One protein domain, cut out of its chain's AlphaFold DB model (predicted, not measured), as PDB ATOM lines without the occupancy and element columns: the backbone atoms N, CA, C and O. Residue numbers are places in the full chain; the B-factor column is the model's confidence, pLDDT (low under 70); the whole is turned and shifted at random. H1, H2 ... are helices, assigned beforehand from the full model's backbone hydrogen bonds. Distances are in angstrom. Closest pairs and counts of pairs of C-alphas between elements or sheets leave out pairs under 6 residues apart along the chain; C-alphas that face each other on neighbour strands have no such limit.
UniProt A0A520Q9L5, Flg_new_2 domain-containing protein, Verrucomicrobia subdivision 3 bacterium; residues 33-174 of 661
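What this domain is: This is residues 33 to 174 of the 661 residues of the protein "Flg_new_2 domain-containing protein" of Verrucomicrobia subdivision 3 bacterium (UniProt A0A520Q9L5). Three helices, H2, H4 and H7, cross one another to make the core, each pair of them touching at a wide angle; on the other side of H7 from H4, H5 and the short H6 form an arm. H3 is linked tightly to both H2 and H4, with H1 near it, and a long loop, residues 40 to 60, joins H1 to H2. The 142 printed residues include seven named helices, H1 to H7 in chain order, and no named strand; the class is all helix. The whole is only just compact, close to loose, with a radius of gyration of the C-alphas of 17.3 A and spans of 48 by 43 by 28 A.

How they stand to each other: Begin with H7, residues 146 to 172, a hub together with H4, residues 90 to 108; each touches three helices. Look at Leu 106 and Gly 161, whose C-alphas, the closest of H4 and H7, are 6.5 A apart; the two helices are about perpendicular, at 73 degrees. H2, residues 61 to 75, touches H7 with residues 69 to 74 alone; the closest C-alphas, of Ile 70 and Leu 155, are 5.5 A apart, and the lines stand at 85 degrees. H2 also touches H4, closest at the C-alphas of Arg 68 and Ile 96, 5.5 A apart; at 72 degrees they are only just about perpendicular. H5, residues 115 to 133, touches H7 with residues 115 to 122 alone, closest at the C-alphas of Ala 118 and Gln 156, 5.1 A apart; they run opposite ways at a steep tilt of 67 degrees, only just short of perpendicular. H6, residues 137 to 142, touches H5, with the closest C-alphas, of Ala 130 and Thr 137, 5.3 A apart, and is apart from H7. H3, residues 77 to 87, only just touches H4, with 3 pairs of C-alphas within 8 A; the closest, of Ile 84 and Tyr 91, are 6.4 A apart. H1, residues 33 to 39, is close to H3 but not clearly touching, with the C-alphas of Ala 34 and Ser 81 7.4 A apart. In H1 to H6 every O i to N i+4 pair is within hydrogen-bond range; in H7, 22 of 23 are.

Where its parts are: Find C-alpha 146 at (-31.434, 48.119, 50.658); from there H7 runs 39.5 A to C-alpha 172 at (0.140, 38.436, 28.915). H4 measures 27.0 A, H5 26.5 A, H2 21.4 A and H3 15.2 A. H1 begins at C-alpha 33, (-41.669, 37.418, 24.978).

The domain as a whole: The C-alphas farthest apart, of Gln 44 and Gly 174, are 50.9 A apart. The printed part has no cut, and the link from H1 to H2 is long, at 21 residues. Within it, residues 53 to 54 pair antiparallel with residues 57 to 58. Residues 43 to 48 and 169 to 174 stand free, of which 169 to 172 belong to H7. The mean pLDDT of the printed part is 75.8; look for values under 70 at residues 33 to 49, 78, 88 to 89 and 169 to 174.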
ATOM      1  N   ASP A  33     -42.907  38.186  25.090       31.00
ATOM      2  CA  ASP A  33     -41.669  37.418  24.978       31.00
ATOM      3  C   ASP A  33     -40.409  38.156  25.458       31.00
ATOM      4  O   ASP A  33     -39.609  37.564  26.175       31.00
ATOM      5  N   ALA A  34     -40.226  39.452  25.183       32.22
ATOM      6  CA  ALA A  34     -39.018  40.157  25.638       32.22
ATOM      7  C   ALA A  34     -39.039  40.421  27.156       32.22
ATOM      8  O   ALA A  34     -38.054  40.189  27.854       32.22
ATOM      9  N   THR A  35     -40.178  40.861  27.697       32.31
ATOM     10  CA  THR A  35     -40.354  41.120  29.136       32.31
ATOM     11  C   THR A  35     -40.455  39.846  29.974       32.31
ATOM     12  O   THR A  35     -39.930  39.833  31.085       32.31
ATOM     13  N   ASP A  36     -41.048  38.764  29.467       36.28
ATOM     14  CA  ASP A  36     -41.124  37.481  30.177       36.28
ATOM     15  C   ASP A  36     -39.776  36.747  30.182       36.28
ATOM     16  O   ASP A  36     -39.444  36.102  31.185       36.28
ATOM     17  N   THR A  37     -38.944  36.945  29.151       40.16
ATOM     18  CA  THR A  37     -37.539  36.488  29.111       40.16
ATOM     19  C   THR A  37     -36.629  37.357  30.000       40.16
ATOM     20  O   THR A  37     -35.732  36.846  30.677       40.16
ATOM     21  N   LEU A  38     -36.902  38.667  30.118       36.22
ATOM     22  CA  LEU A  38     -36.185  39.611  30.999       36.22
ATOM     23  C   LEU A  38     -36.628  39.578  32.477       36.22
ATOM     24  O   LEU A  38     -35.826  39.902  33.355       36.22
ATOM     25  N   LEU A  39     -37.829  39.100  32.810       37.47
ATOM     26  CA  LEU A  39     -38.337  39.034  34.193       37.47
ATOM     27  C   LEU A  39     -38.518  37.605  34.731       37.47
ATOM     28  O   LEU A  39     -38.813  37.444  35.914       37.47
ATOM     29  N   GLY A  40     -38.286  36.572  33.915       40.84
ATOM     30  CA  GLY A  40     -38.299  35.175  34.357       40.84
ATOM     31  C   GLY A  40     -39.681  34.676  34.788       40.84
ATOM     32  O   GLY A  40     -39.787  33.974  35.793       40.84
ATOM     33  N   ARG A  41     -40.747  35.054  34.065       32.00
ATOM     34  CA  ARG A  41     -42.138  34.682  34.400       32.00
ATOM     35  C   ARG A  41     -42.721  33.500  33.620       32.00
ATOM     36  O   ARG A  41     -43.843  33.098  33.924       32.00
ATOM     37  N   ASN A  42     -41.962  32.851  32.734       29.47
ATOM     38  CA  ASN A  42     -42.379  31.580  32.133       29.47
ATOM     39  C   ASN A  42     -42.192  30.399  33.103       29.47
ATOM     40  O   ASN A  42     -41.255  29.615  33.013       29.47
ATOM     41  N   ASN A  43     -43.147  30.264  34.025       32.00
ATOM     42  CA  ASN A  43     -43.341  29.109  34.910       32.00
ATOM     43  C   ASN A  43     -44.302  28.062  34.297       32.00
ATOM     44  O   ASN A  43     -45.055  27.407  35.014       32.00
ATOM     45  N   GLN A  44     -44.303  27.884  32.971       29.12
ATOM     46  CA  GLN A  44     -45.107  26.846  32.309       29.12
ATOM     47  C   GLN A  44     -44.266  25.904  31.451       29.12
ATOM     48  O   GLN A  44     -44.383  25.850  30.234       29.12
ATOM     49  N   ARG A  45     -43.426  25.130  32.134       29.11
ATOM     50  CA  ARG A  45     -43.247  23.674  32.000       29.11
ATOM     51  C   ARG A  45     -42.059  23.319  32.878       29.11
ATOM     52  O   ARG A  45     -41.020  23.962  32.819       29.11
ATOM     53  N   SER A  46     -42.229  22.310  33.714       29.33
ATOM     54  CA  SER A  46     -41.188  21.674  34.516       29.33
ATOM     55  C   SER A  46     -40.147  20.980  33.623       29.33
ATOM     56  O   SER A  46     -40.021  19.761  33.646       29.33
ATOM     57  N   GLN A  47     -39.433  21.741  32.795       38.47
ATOM     58  CA  GLN A  47     -38.160  21.337  32.216       38.47
ATOM     59  C   GLN A  47     -37.071  21.889  33.128       38.47
ATOM     60  O   GLN A  47     -37.057  23.066  33.481       38.47
ATOM     61  N   GLN A  48     -36.189  21.003  33.563       45.66
ATOM     62  CA  GLN A  48     -35.012  21.319  34.350       45.66
ATOM     63  C   GLN A  48     -34.125  22.259  33.512       45.66
ATOM     64  O   GLN A  48     -33.414  21.808  32.618       45.66
ATOM     65  N   VAL A  49     -34.239  23.577  33.717       57.16
ATOM     66  CA  VAL A  49     -33.397  24.564  33.024       57.16
ATOM     67  C   VAL A  49     -31.976  24.385  33.551       57.16
ATOM     68  O   VAL A  49     -31.685  24.744  34.692       57.16
ATOM     69  N   ASN A  50     -31.120  23.762  32.745       72.62
ATOM     70  CA  ASN A  50     -29.712  23.550  33.055       72.62
ATOM     71  C   ASN A  50     -28.900  24.748  32.532       72.62
ATOM     72  O   ASN A  50     -29.111  25.207  31.414       72.62
ATOM     73  N   PHE A  51     -27.992  25.269  33.360       84.56
ATOM     74  CA  PHE A  51     -27.256  26.522  33.124       84.56
ATOM     75  C   PHE A  51     -25.821  26.293  32.618       84.56
ATOM     76  O   PHE A  51     -24.953  27.153  32.782       84.56
ATOM     77  N   GLY A  52     -25.561  25.120  32.035       90.19
ATOM     78  CA  GLY A  52     -24.221  24.675  31.657       90.19
ATOM     79  C   GLY A  52     -23.355  24.218  32.835       90.19
ATOM     80  O   GLY A  52     -23.833  23.966  33.947       90.19
ATOM     81  N   GLU A  53     -22.066  24.084  32.556       94.00
ATOM     82  CA  GLU A  53     -21.013  23.700  33.490       94.00
ATOM     83  C   GLU A  53     -19.906  24.754  33.441       94.00
ATOM     84  O   GLU A  53     -19.486  25.159  32.361       94.00
ATOM     85  N   ILE A  54     -19.427  25.183  34.608       94.00
ATOM     86  CA  ILE A  54     -18.259  26.052  34.738       94.00
ATOM     87  C   ILE A  54     -17.196  25.355  35.582       94.00
ATOM     88  O   ILE A  54     -17.487  24.832  36.658       94.00
ATOM     89  N   ASN A  55     -15.964  25.291  35.076       91.44
ATOM     90  CA  ASN A  55     -14.830  24.637  35.730       91.44
ATOM     91  C   ASN A  55     -15.173  23.228  36.268       91.44
ATOM     92  O   ASN A  55     -14.913  22.889  37.426       91.44
ATOM     93  N   LYS A  56     -15.800  22.401  35.417       90.06
ATOM     94  CA  LYS A  56     -16.214  21.018  35.730       90.06
ATOM     95  C   LYS A  56     -17.270  20.889  36.837       90.06
ATOM     96  O   LYS A  56     -17.409  19.825  37.441       90.06
ATOM     97  N   LYS A  57     -17.995  21.969  37.142       91.81
ATOM     98  CA  LYS A  57     -19.101  21.986  38.105       91.81
ATOM     99  C   LYS A  57     -20.367  22.531  37.440       91.81
ATOM    100  O   LYS A  57     -20.298  23.569  36.782       91.81
ATOM    101  N   PRO A  58     -21.533  21.887  37.623       91.06
ATOM    102  CA  PRO A  58     -22.798  22.428  37.140       91.06
ATOM    103  C   PRO A  58     -23.037  23.841  37.675       91.06
ATOM    104  O   PRO A  58     -22.896  24.080  38.878       91.06
ATOM    105  N   VAL A  59     -23.427  24.765  36.797       92.12
ATOM    106  CA  VAL A  59     -23.783  26.128  37.205       92.12
ATOM    107  C   VAL A  59     -25.092  26.089  37.985       92.12
ATOM    108  O   VAL A  59     -26.110  25.577  37.507       92.12
ATOM    109  N   SER A  60     -25.082  26.637  39.198       90.12
ATOM    110  CA  SER A  60     -26.282  26.715  40.026       90.12
ATOM    111  C   SER A  60     -27.214  27.835  39.559       90.12
ATOM    112  O   SER A  60     -26.793  28.843  38.983       90.12
ATOM    113  N   LYS A  61     -28.505  27.698  39.873       85.94
ATOM    114  CA  LYS A  61     -29.501  28.746  39.610       85.94
ATOM    115  C   LYS A  61     -29.108  30.082  40.250       85.94
ATOM    116  O   LYS A  61     -29.293  31.129  39.637       85.94
ATOM    117  N   ASP A  62     -28.544  30.049  41.454       86.88
ATOM    118  CA  ASP A  62     -28.140  31.260  42.173       86.88
ATOM    119  C   ASP A  62     -26.930  31.937  41.520       86.88
ATOM    120  O   ASP A  62     -26.908  33.163  41.412       86.88
ATOM    121  N   GLN A  63     -25.960  31.161  41.020       89.62
ATOM    122  CA  GLN A  63     -24.833  31.696  40.249       89.62
ATOM    123  C   GLN A  63     -25.325  32.398  38.980       89.62
ATOM    124  O   GLN A  63     -24.959  33.548  38.732       89.62
ATOM    125  N   TRP A  64     -26.217  31.748  38.228       88.50
ATOM    126  CA  TRP A  64     -26.809  32.316  37.016       88.50
ATOM    127  C   TRP A  64     -27.587  33.609  37.298       88.50
ATOM    128  O   TRP A  64     -27.399  34.622  36.623       88.50
ATOM    129  N   LEU A  65     -28.438  33.612  38.332       86.69
ATOM    130  CA  LEU A  65     -29.217  34.791  38.717       86.69
ATOM    131  C   LEU A  65     -28.335  35.940  39.219       86.69
ATOM    132  O   LEU A  65     -28.650  37.100  38.948       86.69
ATOM    133  N   ASN A  66     -27.235  35.642  39.913       89.31
ATOM    134  CA  ASN A  66     -26.283  36.658  40.353       89.31
ATOM    135  C   ASN A  66     -25.581  37.318  39.156       89.31
ATOM    136  O   ASN A  66     -25.619  38.543  39.031       89.31
ATOM    137  N   ALA A  67     -25.035  36.520  38.232       91.56
ATOM    138  CA  ALA A  67     -24.406  37.018  37.007       91.56
ATOM    139  C   ALA A  67     -25.385  37.847  36.157       91.56
ATOM    140  O   ALA A  67     -25.087  38.976  35.765       91.56
ATOM    141  N   ARG A  68     -26.617  37.359  35.974       87.62
ATOM    142  CA  ARG A  68     -27.692  38.103  35.300       87.62
ATOM    143  C   ARG A  68     -28.020  39.420  35.996       87.62
ATOM    144  O   ARG A  68     -28.206  40.438  35.331       87.62
ATOM    145  N   GLY A  69     -28.068  39.424  37.327       85.31
ATOM    146  CA  GLY A  69     -28.260  40.641  38.109       85.31
ATOM    147  C   GLY A  69     -27.142  41.663  37.887       85.31
ATOM    148  O   GLY A  69     -27.433  42.856  37.796       85.31
ATOM    149  N   ILE A  70     -25.889  41.224  37.728       89.62
ATOM    150  CA  ILE A  70     -24.756  42.107  37.413       89.62
ATOM    151  C   ILE A  70     -24.918  42.716  36.015       89.62
ATOM    152  O   ILE A  70     -24.828  43.936  35.879       89.62
ATOM    153  N   VAL A  71     -25.238  41.905  35.000       87.38
ATOM    154  CA  VAL A  71     -25.459  42.371  33.616       87.38
ATOM    155  C   VAL A  71     -26.576  43.418  33.560       87.38
ATOM    156  O   VAL A  71     -26.384  44.508  33.019       87.38
ATOM    157  N   ILE A  72     -27.723  43.132  34.188       82.12
ATOM    158  CA  ILE A  72     -28.851  44.072  34.272       82.12
ATOM    159  C   ILE A  72     -28.442  45.362  34.987       82.12
ATOM    160  O   ILE A  72     -28.772  46.447  34.507       82.12
ATOM    161  N   SER A  73     -27.699  45.269  36.094       81.88
ATOM    162  CA  SER A  73     -27.261  46.457  36.840       81.88
ATOM    163  C   SER A  73     -26.264  47.312  36.051       81.88
ATOM    164  O   SER A  73     -26.256  48.528  36.208       81.88
ATOM    165  N   ARG A  74     -25.431  46.693  35.204       83.44
ATOM    166  CA  ARG A  74     -24.392  47.372  34.414       83.44
ATOM    167  C   ARG A  74     -24.969  48.199  33.269       83.44
ATOM    168  O   ARG A  74     -24.506  49.308  33.029       83.44
ATOM    169  N   PHE A  75     -25.939  47.650  32.545       78.44
ATOM    170  CA  PHE A  75     -26.453  48.258  31.312       78.44
ATOM    171  C   PHE A  75     -27.820  48.929  31.488       78.44
ATOM    172  O   PHE A  75     -28.163  49.842  30.735       78.44
ATOM    173  N   GLY A  76     -28.595  48.506  32.487       75.94
ATOM    174  CA  GLY A  76     -29.987  48.902  32.658       75.94
ATOM    175  C   GLY A  76     -30.930  48.132  31.730       75.94
ATOM    176  O   GLY A  76     -30.560  47.692  30.640       75.94
ATOM    177  N   VAL A  77     -32.181  47.975  32.168       71.50
ATOM    178  CA  VAL A  77     -33.192  47.163  31.466       71.50
ATOM    179  C   VAL A  77     -33.485  47.707  30.066       71.50
ATOM    180  O   VAL A  77     -33.522  46.944  29.112       71.50
ATOM    181  N   GLU A  78     -33.639  49.024  29.918       69.62
ATOM    182  CA  GLU A  78     -33.978  49.650  28.633       69.62
ATOM    183  C   GLU A  78     -32.874  49.471  27.579       69.62
ATOM    184  O   GLU A  78     -33.145  49.108  26.435       69.62
ATOM    185  N   THR A  79     -31.615  49.677  27.970       72.62
ATOM    186  CA  THR A  79     -30.459  49.478  27.088       72.62
ATOM    187  C   THR A  79     -30.339  48.023  26.657       72.62
ATOM    188  O   THR A  79     -30.135  47.763  25.473       72.62
ATOM    189  N   LEU A  80     -30.510  47.083  27.591       73.00
ATOM    190  CA  LEU A  80     -30.472  45.655  27.284       73.00
ATOM    191  C   LEU A  80     -31.597  45.254  26.338       73.00
ATOM    192  O   LEU A  80     -31.326  44.574  25.356       73.00
ATOM    193  N   SER A  81     -32.824  45.734  26.557       72.44
ATOM    194  CA  SER A  81     -33.942  45.484  25.642       72.44
ATOM    195  C   SER A  81     -33.636  45.964  24.222       72.44
ATOM    196  O   SER A  81     -33.910  45.250  23.261       72.44
ATOM    197  N   ARG A  82     -33.019  47.145  24.059       75.12
ATOM    198  CA  ARG A  82     -32.599  47.632  22.732       75.12
ATOM    199  C   ARG A  82     -31.516  46.754  22.103       75.12
ATOM    200  O   ARG A  82     -31.604  46.476  20.914       75.12
ATOM    201  N   MET A  83     -30.519  46.329  22.881       71.69
ATOM    202  CA  MET A  83     -29.440  45.461  22.396       71.69
ATOM    203  C   MET A  83     -29.963  44.085  21.977       71.69
ATOM    204  O   MET A  83     -29.623  43.619  20.897       71.69
ATOM    205  N   ILE A  84     -30.830  43.470  22.783       72.31
ATOM    206  CA  ILE A  84     -31.454  42.170  22.491       72.31
ATOM    207  C   ILE A  84     -32.287  42.256  21.208       72.31
ATOM    208  O   ILE A  84     -32.114  41.440  20.308       72.31
ATOM    209  N   ASN A  85     -33.099  43.307  21.052       71.50
ATOM    210  CA  ASN A  85     -33.887  43.517  19.833       71.50
ATOM    211  C   ASN A  85     -33.023  43.683  18.566       71.50
ATOM    212  O   ASN A  85     -33.507  43.430  17.465       71.50
ATOM    213  N   GLN A  86     -31.772  44.139  18.698       70.88
ATOM    214  CA  GLN A  86     -30.850  44.347  17.576       70.88
ATOM    215  C   GLN A  86     -29.954  43.134  17.288       70.88
ATOM    216  O   GLN A  86     -29.643  42.879  16.127       70.88
ATOM    217  N   LEU A  87     -29.512  42.421  18.327       70.56
ATOM    218  CA  LEU A  87     -28.470  41.388  18.253       70.56
ATOM    219  C   LEU A  87     -29.004  39.961  18.465       70.56
ATOM    220  O   LEU A  87     -28.267  39.003  18.242       70.56
ATOM    221  N   GLY A  88     -30.274  39.818  18.850       69.31
ATOM    222  CA  GLY A  88     -30.941  38.544  19.116       69.31
ATOM    223  C   GLY A  88     -30.914  38.121  20.588       69.31
ATOM    224  O   GLY A  88     -30.132  38.625  21.396       69.31
ATOM    225  N   ASP A  89     -31.778  37.159  20.925       61.50
ATOM    226  CA  ASP A  89     -32.013  36.699  22.303       61.50
ATOM    227  C   ASP A  89     -30.786  36.010  22.934       61.50
ATOM    228  O   ASP A  89     -30.522  36.188  24.125       61.50
ATOM    229  N   ASP A  90     -29.968  35.319  22.131       72.00
ATOM    230  CA  ASP A  90     -28.752  34.615  22.579       72.00
ATOM    231  C   ASP A  90     -27.657  35.572  23.109       72.00
ATOM    232  O   ASP A  90     -26.723  35.160  23.804       72.00
ATOM    233  N   TYR A  91     -27.757  36.872  22.804       79.19
ATOM    234  CA  TYR A  91     -26.769  37.869  23.220       79.19
ATOM    235  C   TYR A  91     -26.746  38.075  24.742       79.19
ATOM    236  O   TYR A  91     -25.676  38.247  25.334       79.19
ATOM    237  N   LEU A  92     -27.913  38.028  25.398       82.25
ATOM    238  CA  LEU A  92     -28.000  38.164  26.854       82.25
ATOM    239  C   LEU A  92     -27.339  36.979  27.562       82.25
ATOM    240  O   LEU A  92     -26.574  37.183  28.504       82.25
ATOM    241  N   ASP A  93     -27.588  35.764  27.080       83.56
ATOM    242  CA  ASP A  93     -27.002  34.546  27.637       83.56
ATOM    243  C   ASP A  93     -25.479  34.557  27.519       83.56
ATOM    244  O   ASP A  93     -24.786  34.234  28.483       83.56
ATOM    245  N   ARG A  94     -24.940  35.030  26.389       85.94
ATOM    246  CA  ARG A  94     -23.492  35.201  26.226       85.94
ATOM    247  C   ARG A  94     -22.898  36.164  27.254       85.94
ATOM    248  O   ARG A  94     -21.885  35.833  27.860       85.94
ATOM    249  N   MET A  95     -23.543  37.304  27.514       89.50
ATOM    250  CA  MET A  95     -23.080  38.240  28.549       89.50
ATOM    251  C   MET A  95     -23.127  37.628  29.955       89.50
ATOM    252  O   MET A  95     -22.247  37.897  30.774       89.50
ATOM    253  N   ILE A  96     -24.140  36.808  30.251       91.56
ATOM    254  CA  ILE A  96     -24.240  36.101  31.535       91.56
ATOM    255  C   ILE A  96     -23.102  35.084  31.667       91.56
ATOM    256  O   ILE A  96     -22.464  35.026  32.717       91.56
ATOM    257  N   ILE A  97     -22.814  34.327  30.608       93.06
ATOM    258  CA  ILE A  97     -21.719  33.350  30.574       93.06
ATOM    259  C   ILE A  97     -20.365  34.041  30.738       93.06
ATOM    260  O   ILE A  97     -19.582  33.625  31.589       93.06
ATOM    261  N   ASP A  98     -20.107  35.118  29.994       93.94
ATOM    262  CA  ASP A  98     -18.879  35.907  30.130       93.94
ATOM    263  C   ASP A  98     -18.721  36.418  31.577       93.94
ATOM    264  O   ASP A  98     -17.655  36.273  32.173       93.94
ATOM    265  N   THR A  99     -19.809  36.892  32.201       95.12
ATOM    266  CA  THR A  99     -19.815  37.312  33.616       95.12
ATOM    267  C   THR A  99     -19.474  36.154  34.564       95.12
ATOM    268  O   THR A  99     -18.716  36.341  35.514       95.12
ATOM    269  N   LEU A 100     -20.009  34.949  34.329       95.38
ATOM    270  CA  LEU A 100     -19.699  33.761  35.137       95.38
ATOM    271  C   LEU A 100     -18.224  33.362  35.018       95.38
ATOM    272  O   LEU A 100     -17.586  33.072  36.028       95.38
ATOM    273  N   VAL A 101     -17.684  33.377  33.800       95.25
ATOM    274  CA  VAL A 101     -16.275  33.076  33.515       95.25
ATOM    275  C   VAL A 101     -15.361  34.073  34.221       95.25
ATOM    276  O   VAL A 101     -14.416  33.668  34.894       95.25
ATOM    277  N   GLU A 102     -15.671  35.365  34.144       95.00
ATOM    278  CA  GLU A 102     -14.924  36.398  34.861       95.00
ATOM    279  C   GLU A 102     -14.982  36.185  36.375       95.00
ATOM    280  O   GLU A 102     -13.951  36.253  37.037       95.00
ATOM    281  N   MET A 103     -16.156  35.874  36.934       93.19
ATOM    282  CA  MET A 103     -16.296  35.586  38.366       93.19
ATOM    283  C   MET A 103     -15.450  34.382  38.806       93.19
ATOM    284  O   MET A 103     -14.761  34.471  39.822       93.19
ATOM    285  N   GLU A 104     -15.430  33.296  38.029       93.94
ATOM    286  CA  GLU A 104     -14.565  32.132  38.283       93.94
ATOM    287  C   GLU A 104     -13.077  32.513  38.215       93.94
ATOM    288  O   GLU A 104     -12.262  32.074  39.028       93.94
ATOM    289  N   MET A 105     -12.703  33.380  37.273       91.88
ATOM    290  CA  MET A 105     -11.333  33.877  37.160       91.88
ATOM    291  C   MET A 105     -10.933  34.751  38.351       91.88
ATOM    292  O   MET A 105      -9.807  34.619  38.833       91.88
ATOM    293  N   LEU A 106     -11.829  35.600  38.867       90.25
ATOM    294  CA  LEU A 106     -11.574  36.370  40.091       90.25
ATOM    295  C   LEU A 106     -11.246  35.443  41.264       90.25
ATOM    296  O   LEU A 106     -10.280  35.688  41.988       90.25
ATOM    297  N   GLU A 107     -11.996  34.351  41.422       90.00
ATOM    298  CA  GLU A 107     -11.721  33.350  42.455       90.00
ATOM    299  C   GLU A 107     -10.377  32.644  42.222       90.00
ATOM    300  O   GLU A 107      -9.552  32.585  43.139       90.00
ATOM    301  N   ARG A 108     -10.113  32.178  40.993       87.75
ATOM    302  CA  ARG A 108      -8.879  31.462  40.617       87.75
ATOM    303  C   ARG A 108      -7.618  32.305  40.816       87.75
ATOM    304  O   ARG A 108      -6.602  31.777  41.261       87.75
ATOM    305  N   TYR A 109      -7.678  33.603  40.521       85.50
ATOM    306  CA  TYR A 109      -6.566  34.540  40.722       85.50
ATOM    307  C   TYR A 109      -6.558  35.195  42.107       85.50
ATOM    308  O   TYR A 109      -5.712  36.040  42.382       85.50
ATOM    309  N   THR A 110      -7.457  34.790  43.010       87.00
ATOM    310  CA  THR A 110      -7.554  35.337  44.374       87.00
ATOM    311  C   THR A 110      -7.795  36.857  44.395       87.00
ATOM    312  O   THR A 110      -7.420  37.552  45.340       87.00
ATOM    313  N   ILE A 111      -8.470  37.391  43.375       85.12
ATOM    314  CA  ILE A 111      -8.878  38.795  43.312       85.12
ATOM    315  C   ILE A 111     -10.133  38.975  44.164       85.12
ATOM    316  O   ILE A 111     -11.208  38.469  43.839       85.12
ATOM    317  N   ARG A 112     -10.005  39.706  45.275       84.81
ATOM    318  CA  ARG A 112     -11.092  39.912  46.246       84.81
ATOM    319  C   ARG A 112     -11.313  41.400  46.528       84.81
ATOM    320  O   ARG A 112     -10.783  41.909  47.515       84.81
ATOM    321  N   PRO A 113     -12.106  42.099  45.698       83.44
ATOM    322  CA  PRO A 113     -12.471  43.493  45.935       83.44
ATOM    323  C   PRO A 113     -13.184  43.656  47.281       83.44
ATOM    324  O   PRO A 113     -14.109  42.898  47.605       83.44
ATOM    325  N   THR A 114     -12.759  44.634  48.083       81.62
ATOM    326  CA  THR A 114     -13.331  44.822  49.419       81.62
ATOM    327  C   THR A 114     -14.696  45.508  49.343       81.62
ATOM    328  O   THR A 114     -15.067  46.130  48.348       81.62
ATOM    329  N   THR A 115     -15.503  45.375  50.399       78.25
ATOM    330  CA  THR A 115     -16.757  46.143  50.497       78.25
ATOM    331  C   THR A 115     -16.482  47.640  50.636       78.25
ATOM    332  O   THR A 115     -17.277  48.422  50.135       78.25
ATOM    333  N   SER A 116     -15.366  48.028  51.265       75.12
ATOM    334  CA  SER A 116     -14.990  49.436  51.433       75.12
ATOM    335  C   SER A 116     -14.757  50.105  50.081       75.12
ATOM    336  O   SER A 116     -15.414  51.093  49.782       75.12
ATOM    337  N   ASP A 117     -13.937  49.496  49.219       78.00
ATOM    338  CA  ASP A 117     -13.623  50.058  47.895       78.00
ATOM    339  C   ASP A 117     -14.887  50.214  47.028       78.00
ATOM    340  O   ASP A 117     -15.067  51.198  46.311       78.00
ATOM    341  N   ALA A 118     -15.798  49.239  47.113       78.38
ATOM    342  CA  ALA A 118     -17.071  49.279  46.401       78.38
ATOM    343  C   ALA A 118     -18.016  50.373  46.930       78.38
ATOM    344  O   ALA A 118     -18.768  50.958  46.150       78.38
ATOM    345  N   LEU A 119     -17.991  50.642  48.240       78.56
ATOM    346  CA  LEU A 119     -18.771  51.713  48.861       78.56
ATOM    347  C   LEU A 119     -18.231  53.090  48.479       78.56
ATOM    348  O   LEU A 119     -19.031  53.969  48.173       78.56
ATOM    349  N   ASP A 120     -16.910  53.265  48.420       79.44
ATOM    350  CA  ASP A 120     -16.296  54.534  48.018       79.44
ATOM    351  C   ASP A 120     -16.717  54.930  46.592       79.44
ATOM    352  O   ASP A 120     -17.169  56.052  46.357       79.44
ATOM    353  N   LEU A 121     -16.682  53.982  45.645       79.12
ATOM    354  CA  LEU A 121     -17.164  54.212  44.276       79.12
ATOM    355  C   LEU A 121     -18.675  54.472  44.214       79.12
ATOM    356  O   LEU A 121     -19.129  55.323  43.446       79.12
ATOM    357  N   LEU A 122     -19.462  53.759  45.024       80.50
ATOM    358  CA  LEU A 122     -20.905  53.971  45.100       80.50
ATOM    359  C   LEU A 122     -21.235  55.378  45.621       80.50
ATOM    360  O   LEU A 122     -22.127  56.033  45.087       80.50
ATOM    361  N   VAL A 123     -20.500  55.870  46.621       81.19
ATOM    362  CA  VAL A 123     -20.664  57.227  47.156       81.19
ATOM    363  C   VAL A 123     -20.384  58.276  46.080       81.19
ATOM    364  O   VAL A 123     -21.173  59.210  45.935       81.19
ATOM    365  N   GLU A 124     -19.323  58.118  45.288       80.50
ATOM    366  CA  GLU A 124     -19.037  59.026  44.167       80.50
ATOM    367  C   GLU A 124     -20.136  58.993  43.096       80.50
ATOM    368  O   GLU A 124     -20.565  60.040  42.605       80.50
ATOM    369  N   GLN A 125     -20.682  57.813  42.792       78.25
ATOM    370  CA  GLN A 125     -21.803  57.680  41.860       78.25
ATOM    371  C   GLN A 125     -23.078  58.370  42.384       78.25
ATOM    372  O   GLN A 125     -23.771  59.050  41.624       78.25
ATOM    373  N   ILE A 126     -23.374  58.242  43.681       77.44
ATOM    374  CA  ILE A 126     -24.507  58.925  44.323       77.44
ATOM    375  C   ILE A 126     -24.309  60.444  44.281       77.44
ATOM    376  O   ILE A 126     -25.257  61.164  43.972       77.44
ATOM    377  N   LYS A 127     -23.092  60.944  44.537       79.94
ATOM    378  CA  LYS A 127     -22.769  62.379  44.431       79.94
ATOM    379  C   LYS A 127     -22.987  62.907  43.011       79.94
ATOM    380  O   LYS A 127     -23.582  63.969  42.846       79.94
ATOM    381  N   ALA A 128     -22.543  62.166  41.996       75.19
ATOM    382  CA  ALA A 128     -22.732  62.549  40.599       75.19
ATOM    383  C   ALA A 128     -24.221  62.611  40.214       75.19
ATOM    384  O   ALA A 128     -24.656  63.567  39.571       75.19
ATOM    385  N   GLU A 129     -25.025  61.637  40.649       72.38
ATOM    386  CA  GLU A 129     -26.469  61.633  40.380       72.38
ATOM    387  C   GLU A 129     -27.210  62.726  41.162       72.38
ATOM    388  O   GLU A 129     -28.128  63.352  40.630       72.38
ATOM    389  N   ALA A 130     -26.792  63.003  42.400       73.62
ATOM    390  CA  ALA A 130     -27.307  64.112  43.197       73.62
ATOM    391  C   ALA A 130     -27.076  65.453  42.485       73.62
ATOM    392  O   ALA A 130     -28.024  66.214  42.288       73.62
ATOM    393  N   LEU A 131     -25.857  65.681  41.983       80.88
ATOM    394  CA  LEU A 131     -25.517  66.860  41.188       80.88
ATOM    395  C   LEU A 131     -26.370  66.957  39.914       80.88
ATOM    396  O   LEU A 131     -26.915  68.018  39.621       80.88
ATOM    397  N   ARG A 132     -26.540  65.846  39.183       76.44
ATOM    398  CA  ARG A 132     -27.355  65.792  37.956       76.44
ATOM    399  C   ARG A 132     -28.819  66.155  38.206       76.44
ATOM    400  O   ARG A 132     -29.460  66.757  37.349       76.44
ATOM    401  N   ARG A 133     -29.355  65.765  39.363       70.88
ATOM    402  CA  ARG A 133     -30.763  65.965  39.737       70.88
ATOM    403  C   ARG A 133     -31.015  67.239  40.544       70.88
ATOM    404  O   ARG A 133     -32.172  67.512  40.849       70.88
ATOM    405  N   GLY A 134     -29.972  67.993  40.898       82.50
ATOM    406  CA  GLY A 134     -30.085  69.151  41.788       82.50
ATOM    407  C   GLY A 134     -30.555  68.789  43.204       82.50
ATOM    408  O   GLY A 134     -31.196  69.607  43.855       82.50
ATOM    409  N   LEU A 135     -30.281  67.561  43.655       83.44
ATOM    410  CA  LEU A 135     -30.630  67.047  44.984       83.44
ATOM    411  C   LEU A 135     -29.377  66.956  45.862       83.44
ATOM    412  O   LEU A 135     -28.253  66.964  45.361       83.44
ATOM    413  N   SER A 136     -29.547  66.813  47.176       85.12
ATOM    414  CA  SER A 136     -28.433  66.473  48.065       85.12
ATOM    415  C   SER A 136     -28.079  64.981  47.986       85.12
ATOM    416  O   SER A 136     -28.930  64.118  47.756       85.12
ATOM    417  N   THR A 137     -26.812  64.646  48.251       77.69
ATOM    418  CA  THR A 137     -26.336  63.251  48.341       77.69
ATOM    419  C   THR A 137     -27.151  62.434  49.352       77.69
ATOM    420  O   THR A 137     -27.421  61.256  49.122       77.69
ATOM    421  N   GLY A 138     -27.584  63.066  50.452       80.06
ATOM    422  CA  GLY A 138     -28.406  62.436  51.486       80.06
ATOM    423  C   GLY A 138     -29.803  62.056  50.995       80.06
ATOM    424  O   GLY A 138     -30.261  60.955  51.277       80.06
ATOM    425  N   GLU A 139     -30.452  62.910  50.203       76.88
ATOM    426  CA  GLU A 139     -31.775  62.624  49.628       76.88
ATOM    427  C   GLU A 139     -31.725  61.492  48.596       76.88
ATOM    428  O   GLU A 139     -32.623  60.651  48.545       76.88
ATOM    429  N   VAL A 140     -30.667  61.429  47.782       74.44
ATOM    430  CA  VAL A 140     -30.486  60.325  46.824       74.44
ATOM    431  C   VAL A 140     -30.224  59.006  47.555       74.44
ATOM    432  O   VAL A 140     -30.804  57.984  47.188       74.44
ATOM    433  N   ALA A 141     -29.414  59.028  48.617       76.25
ATOM    434  CA  ALA A 141     -29.140  57.850  49.436       76.25
ATOM    435  C   ALA A 141     -30.385  57.357  50.199       76.25
ATOM    436  O   ALA A 141     -30.652  56.159  50.219       76.25
ATOM    437  N   GLN A 142     -31.185  58.257  50.782       78.00
ATOM    438  CA  GLN A 142     -32.396  57.897  51.539       78.00
ATOM    439  C   GLN A 142     -33.502  57.289  50.670       78.00
ATOM    440  O   GLN A 142     -34.266  56.450  51.142       78.00
ATOM    441  N   ASN A 143     -33.573  57.677  49.396       76.25
ATOM    442  CA  ASN A 143     -34.521  57.110  48.439       76.25
ATOM    443  C   ASN A 143     -34.066  55.753  47.864       76.25
ATOM    444  O   ASN A 143     -34.802  55.130  47.095       76.25
ATOM    445  N   MET A 144     -32.864  55.280  48.212       79.00
ATOM    446  CA  MET A 144     -32.333  54.003  47.748       79.00
ATOM    447  C   MET A 144     -32.815  52.852  48.635       79.00
ATOM    448  O   MET A 144     -32.680  52.870  49.856       79.00
ATOM    449  N   THR A 145     -33.354  51.799  48.019       85.56
ATOM    450  CA  THR A 145     -33.719  50.591  48.769       85.56
ATOM    451  C   THR A 145     -32.474  49.779  49.135       85.56
ATOM    452  O   THR A 145     -31.518  49.721  48.359       85.56
ATOM    453  N   LYS A 146     -32.517  49.042  50.254       81.69
ATOM    454  CA  LYS A 146     -31.434  48.119  50.658       81.69
ATOM    455  C   LYS A 146     -31.106  47.068  49.590       81.69
ATOM    456  O   LYS A 146     -29.966  46.631  49.463       81.69
ATOM    457  N   GLN A 147     -32.103  46.644  48.810       76.56
ATOM    458  CA  GLN A 147     -31.909  45.682  47.723       76.56
ATOM    459  C   GLN A 147     -31.169  46.311  46.536       76.56
ATOM    460  O   GLN A 147     -30.297  45.668  45.942       76.56
ATOM    461  N   THR A 148     -31.495  47.561  46.204       77.75
ATOM    462  CA  THR A 148     -30.788  48.349  45.188       77.75
ATOM    463  C   THR A 148     -29.342  48.574  45.611       77.75
ATOM    464  O   THR A 148     -28.438  48.255  44.847       77.75
ATOM    465  N   GLU A 149     -29.121  49.015  46.849       80.19
ATOM    466  CA  GLU A 149     -27.793  49.229  47.426       80.19
ATOM    467  C   GLU A 149     -26.936  47.955  47.361       80.19
ATOM    468  O   GLU A 149     -25.847  47.963  46.789       80.19
ATOM    469  N   ALA A 150     -27.456  46.818  47.835       82.69
ATOM    470  CA  ALA A 150     -26.739  45.545  47.780       82.69
ATOM    471  C   ALA A 150     -26.405  45.110  46.341       82.69
ATOM    472  O   ALA A 150     -25.366  44.493  46.103       82.69
ATOM    473  N   SER A 151     -27.279  45.410  45.377       80.94
ATOM    474  CA  SER A 151     -27.054  45.090  43.962       80.94
ATOM    475  C   SER A 151     -25.983  45.984  43.340       80.94
ATOM    476  O   SER A 151     -25.117  45.482  42.626       80.94
ATOM    477  N   LEU A 152     -25.976  47.274  43.682       82.75
ATOM    478  CA  LEU A 152     -24.939  48.211  43.261       82.75
ATOM    479  C   LEU A 152     -23.582  47.859  43.876       82.75
ATOM    480  O   LEU A 152     -22.590  47.840  43.161       82.75
ATOM    481  N   ILE A 153     -23.530  47.474  45.154       82.44
ATOM    482  CA  ILE A 153     -22.289  47.003  45.787       82.44
ATOM    483  C   ILE A 153     -21.752  45.755  45.072       82.44
ATOM    484  O   ILE A 153     -20.550  45.667  44.816       82.44
ATOM    485  N   ARG A 154     -22.616  44.788  44.717       84.81
ATOM    486  CA  ARG A 154     -22.198  43.608  43.935       84.81
ATOM    487  C   ARG A 154     -21.631  44.006  42.572       84.81
ATOM    488  O   ARG A 154     -20.576  43.498  42.200       84.81
ATOM    489  N   LEU A 155     -22.287  44.931  41.869       88.06
ATOM    490  CA  LEU A 155     -21.793  45.463  40.601       88.06
ATOM    491  C   LEU A 155     -20.428  46.141  40.773       88.06
ATOM    492  O   LEU A 155     -19.508  45.815  40.032       88.06
ATOM    493  N   GLN A 156     -20.267  47.031  41.755       87.44
ATOM    494  CA  GLN A 156     -19.009  47.754  41.968       87.44
ATOM    495  C   GLN A 156     -17.854  46.804  42.293       87.44
ATOM    496  O   GLN A 156     -16.777  46.928  41.715       87.44
ATOM    497  N   LYS A 157     -18.084  45.781  43.128       85.75
ATOM    498  CA  LYS A 157     -17.083  44.729  43.365       85.75
ATOM    499  C   LYS A 157     -16.691  44.016  42.078       85.75
ATOM    500  O   LYS A 157     -15.507  43.843  41.815       85.75
ATOM    501  N   TYR A 158     -17.668  43.625  41.268       89.69
ATOM    502  CA  TYR A 158     -17.403  42.990  39.983       89.69
ATOM    503  C   TYR A 158     -16.630  43.919  39.024       89.69
ATOM    504  O   TYR A 158     -15.676  43.481  38.385       89.69
ATOM    505  N   LEU A 159     -16.954  45.216  38.962       88.00
ATOM    506  CA  LEU A 159     -16.237  46.186  38.122       88.00
ATOM    507  C   LEU A 159     -14.781  46.381  38.569       88.00
ATOM    508  O   LEU A 159     -13.885  46.361  37.728       88.00
ATOM    509  N   ILE A 160     -14.534  46.494  39.878       85.25
ATOM    510  CA  ILE A 160     -13.174  46.553  40.437       85.25
ATOM    511  C   ILE A 160     -12.402  45.272  40.094       85.25
ATOM    512  O   ILE A 160     -11.259  45.330  39.644       85.25
ATOM    513  N   GLY A 161     -13.031  44.109  40.280       85.44
ATOM    514  CA  GLY A 161     -12.412  42.820  39.990       85.44
ATOM    515  C   GLY A 161     -12.052  42.666  38.513       85.44
ATOM    516  O   GLY A 161     -10.922  42.311  38.183       85.44
ATOM    517  N   THR A 162     -12.985  42.971  37.610       88.06
ATOM    518  CA  THR A 162     -12.744  42.874  36.161       88.06
ATOM    519  C   THR A 162     -11.699  43.869  35.667       88.06
ATOM    520  O   THR A 162     -11.000  43.578  34.702       88.06
ATOM    521  N   GLU A 163     -11.530  45.015  36.329       82.25
ATOM    522  CA  GLU A 163     -10.422  45.926  36.033       82.25
ATOM    523  C   GLU A 163      -9.062  45.302  36.363       82.25
ATOM    524  O   GLU A 163      -8.127  45.389  35.568       82.25
ATOM    525  N   GLN A 164      -8.954  44.593  37.488       81.06
ATOM    526  CA  GLN A 164      -7.740  43.846  37.826       81.06
ATOM    527  C   GLN A 164      -7.512  42.665  36.871       81.06
ATOM    528  O   GLN A 164      -6.380  42.426  36.456       81.06
ATOM    529  N   LEU A 165      -8.574  41.969  36.444       83.19
ATOM    530  CA  LEU A 165      -8.471  40.939  35.404       83.19
ATOM    531  C   LEU A 165      -7.979  41.511  34.071       83.19
ATOM    532  O   LEU A 165      -7.122  40.899  33.440       83.19
ATOM    533  N   ARG A 166      -8.465  42.689  33.656       78.75
ATOM    534  CA  ARG A 166      -7.968  43.388  32.459       78.75
ATOM    535  C   ARG A 166      -6.480  43.694  32.563       78.75
ATOM    536  O   ARG A 166      -5.746  43.453  31.610       78.75
ATOM    537  N   GLN A 167      -6.018  44.164  33.719       71.44
ATOM    538  CA  GLN A 167      -4.592  44.413  33.949       71.44
ATOM    539  C   GLN A 167      -3.761  43.127  33.852       71.44
ATOM    540  O   GLN A 167      -2.698  43.146  33.234       71.44
ATOM    541  N   LEU A 168      -4.254  42.006  34.389       73.56
ATOM    542  CA  LEU A 168      -3.597  40.701  34.245       73.56
ATOM    543  C   LEU A 168      -3.559  40.222  32.788       73.56
ATOM    544  O   LEU A 168      -2.527  39.726  32.344       73.56
ATOM    545  N   ALA A 169      -4.646  40.408  32.034       68.44
ATOM    546  CA  ALA A 169      -4.692  40.093  30.607       68.44
ATOM    547  C   ALA A 169      -3.658  40.912  29.816       68.44
ATOM    548  O   ALA A 169      -2.923  40.362  29.002       68.44
ATOM    549  N   GLY A 170      -3.541  42.208  30.121       63.41
ATOM    550  CA  GLY A 170      -2.570  43.107  29.491       63.41
ATOM    551  C   GLY A 170      -1.102  42.786  29.792       63.41
ATOM    552  O   GLY A 170      -0.229  43.175  29.025       63.41
ATOM    553  N   ILE A 171      -0.804  42.057  30.874       61.75
ATOM    554  CA  ILE A 171       0.555  41.557  31.149       61.75
ATOM    555  C   ILE A 171       0.913  40.396  30.205       61.75
ATOM    556  O   ILE A 171       2.083  40.232  29.865       61.75
ATOM    557  N   ALA A 172      -0.074  39.606  29.766       51.78
ATOM    558  CA  ALA A 172       0.140  38.436  28.915       51.78
ATOM    559  C   ALA A 172       0.329  38.777  27.423       51.78
ATOM    560  O   ALA A 172       1.013  38.026  26.733       51.78
ATOM    561  N   ASP A 173      -0.226  39.899  26.944       50.62
ATOM    562  CA  ASP A 173      -0.256  40.272  25.512       50.62
ATOM    563  C   ASP A 173       0.819  41.303  25.096       50.62
ATOM    564  O   ASP A 173       0.831  41.795  23.972       50.62
ATOM    565  N   GLY A 174       1.754  41.620  26.000       54.50
ATOM    566  CA  GLY A 174       2.826  42.589  25.770       54.50
ATOM    567  C   GLY A 174       2.545  43.932  26.443       54.50
ATOM    568  O   GLY A 174       1.629  44.671  26.092       54.50
TER     569      GLY A 174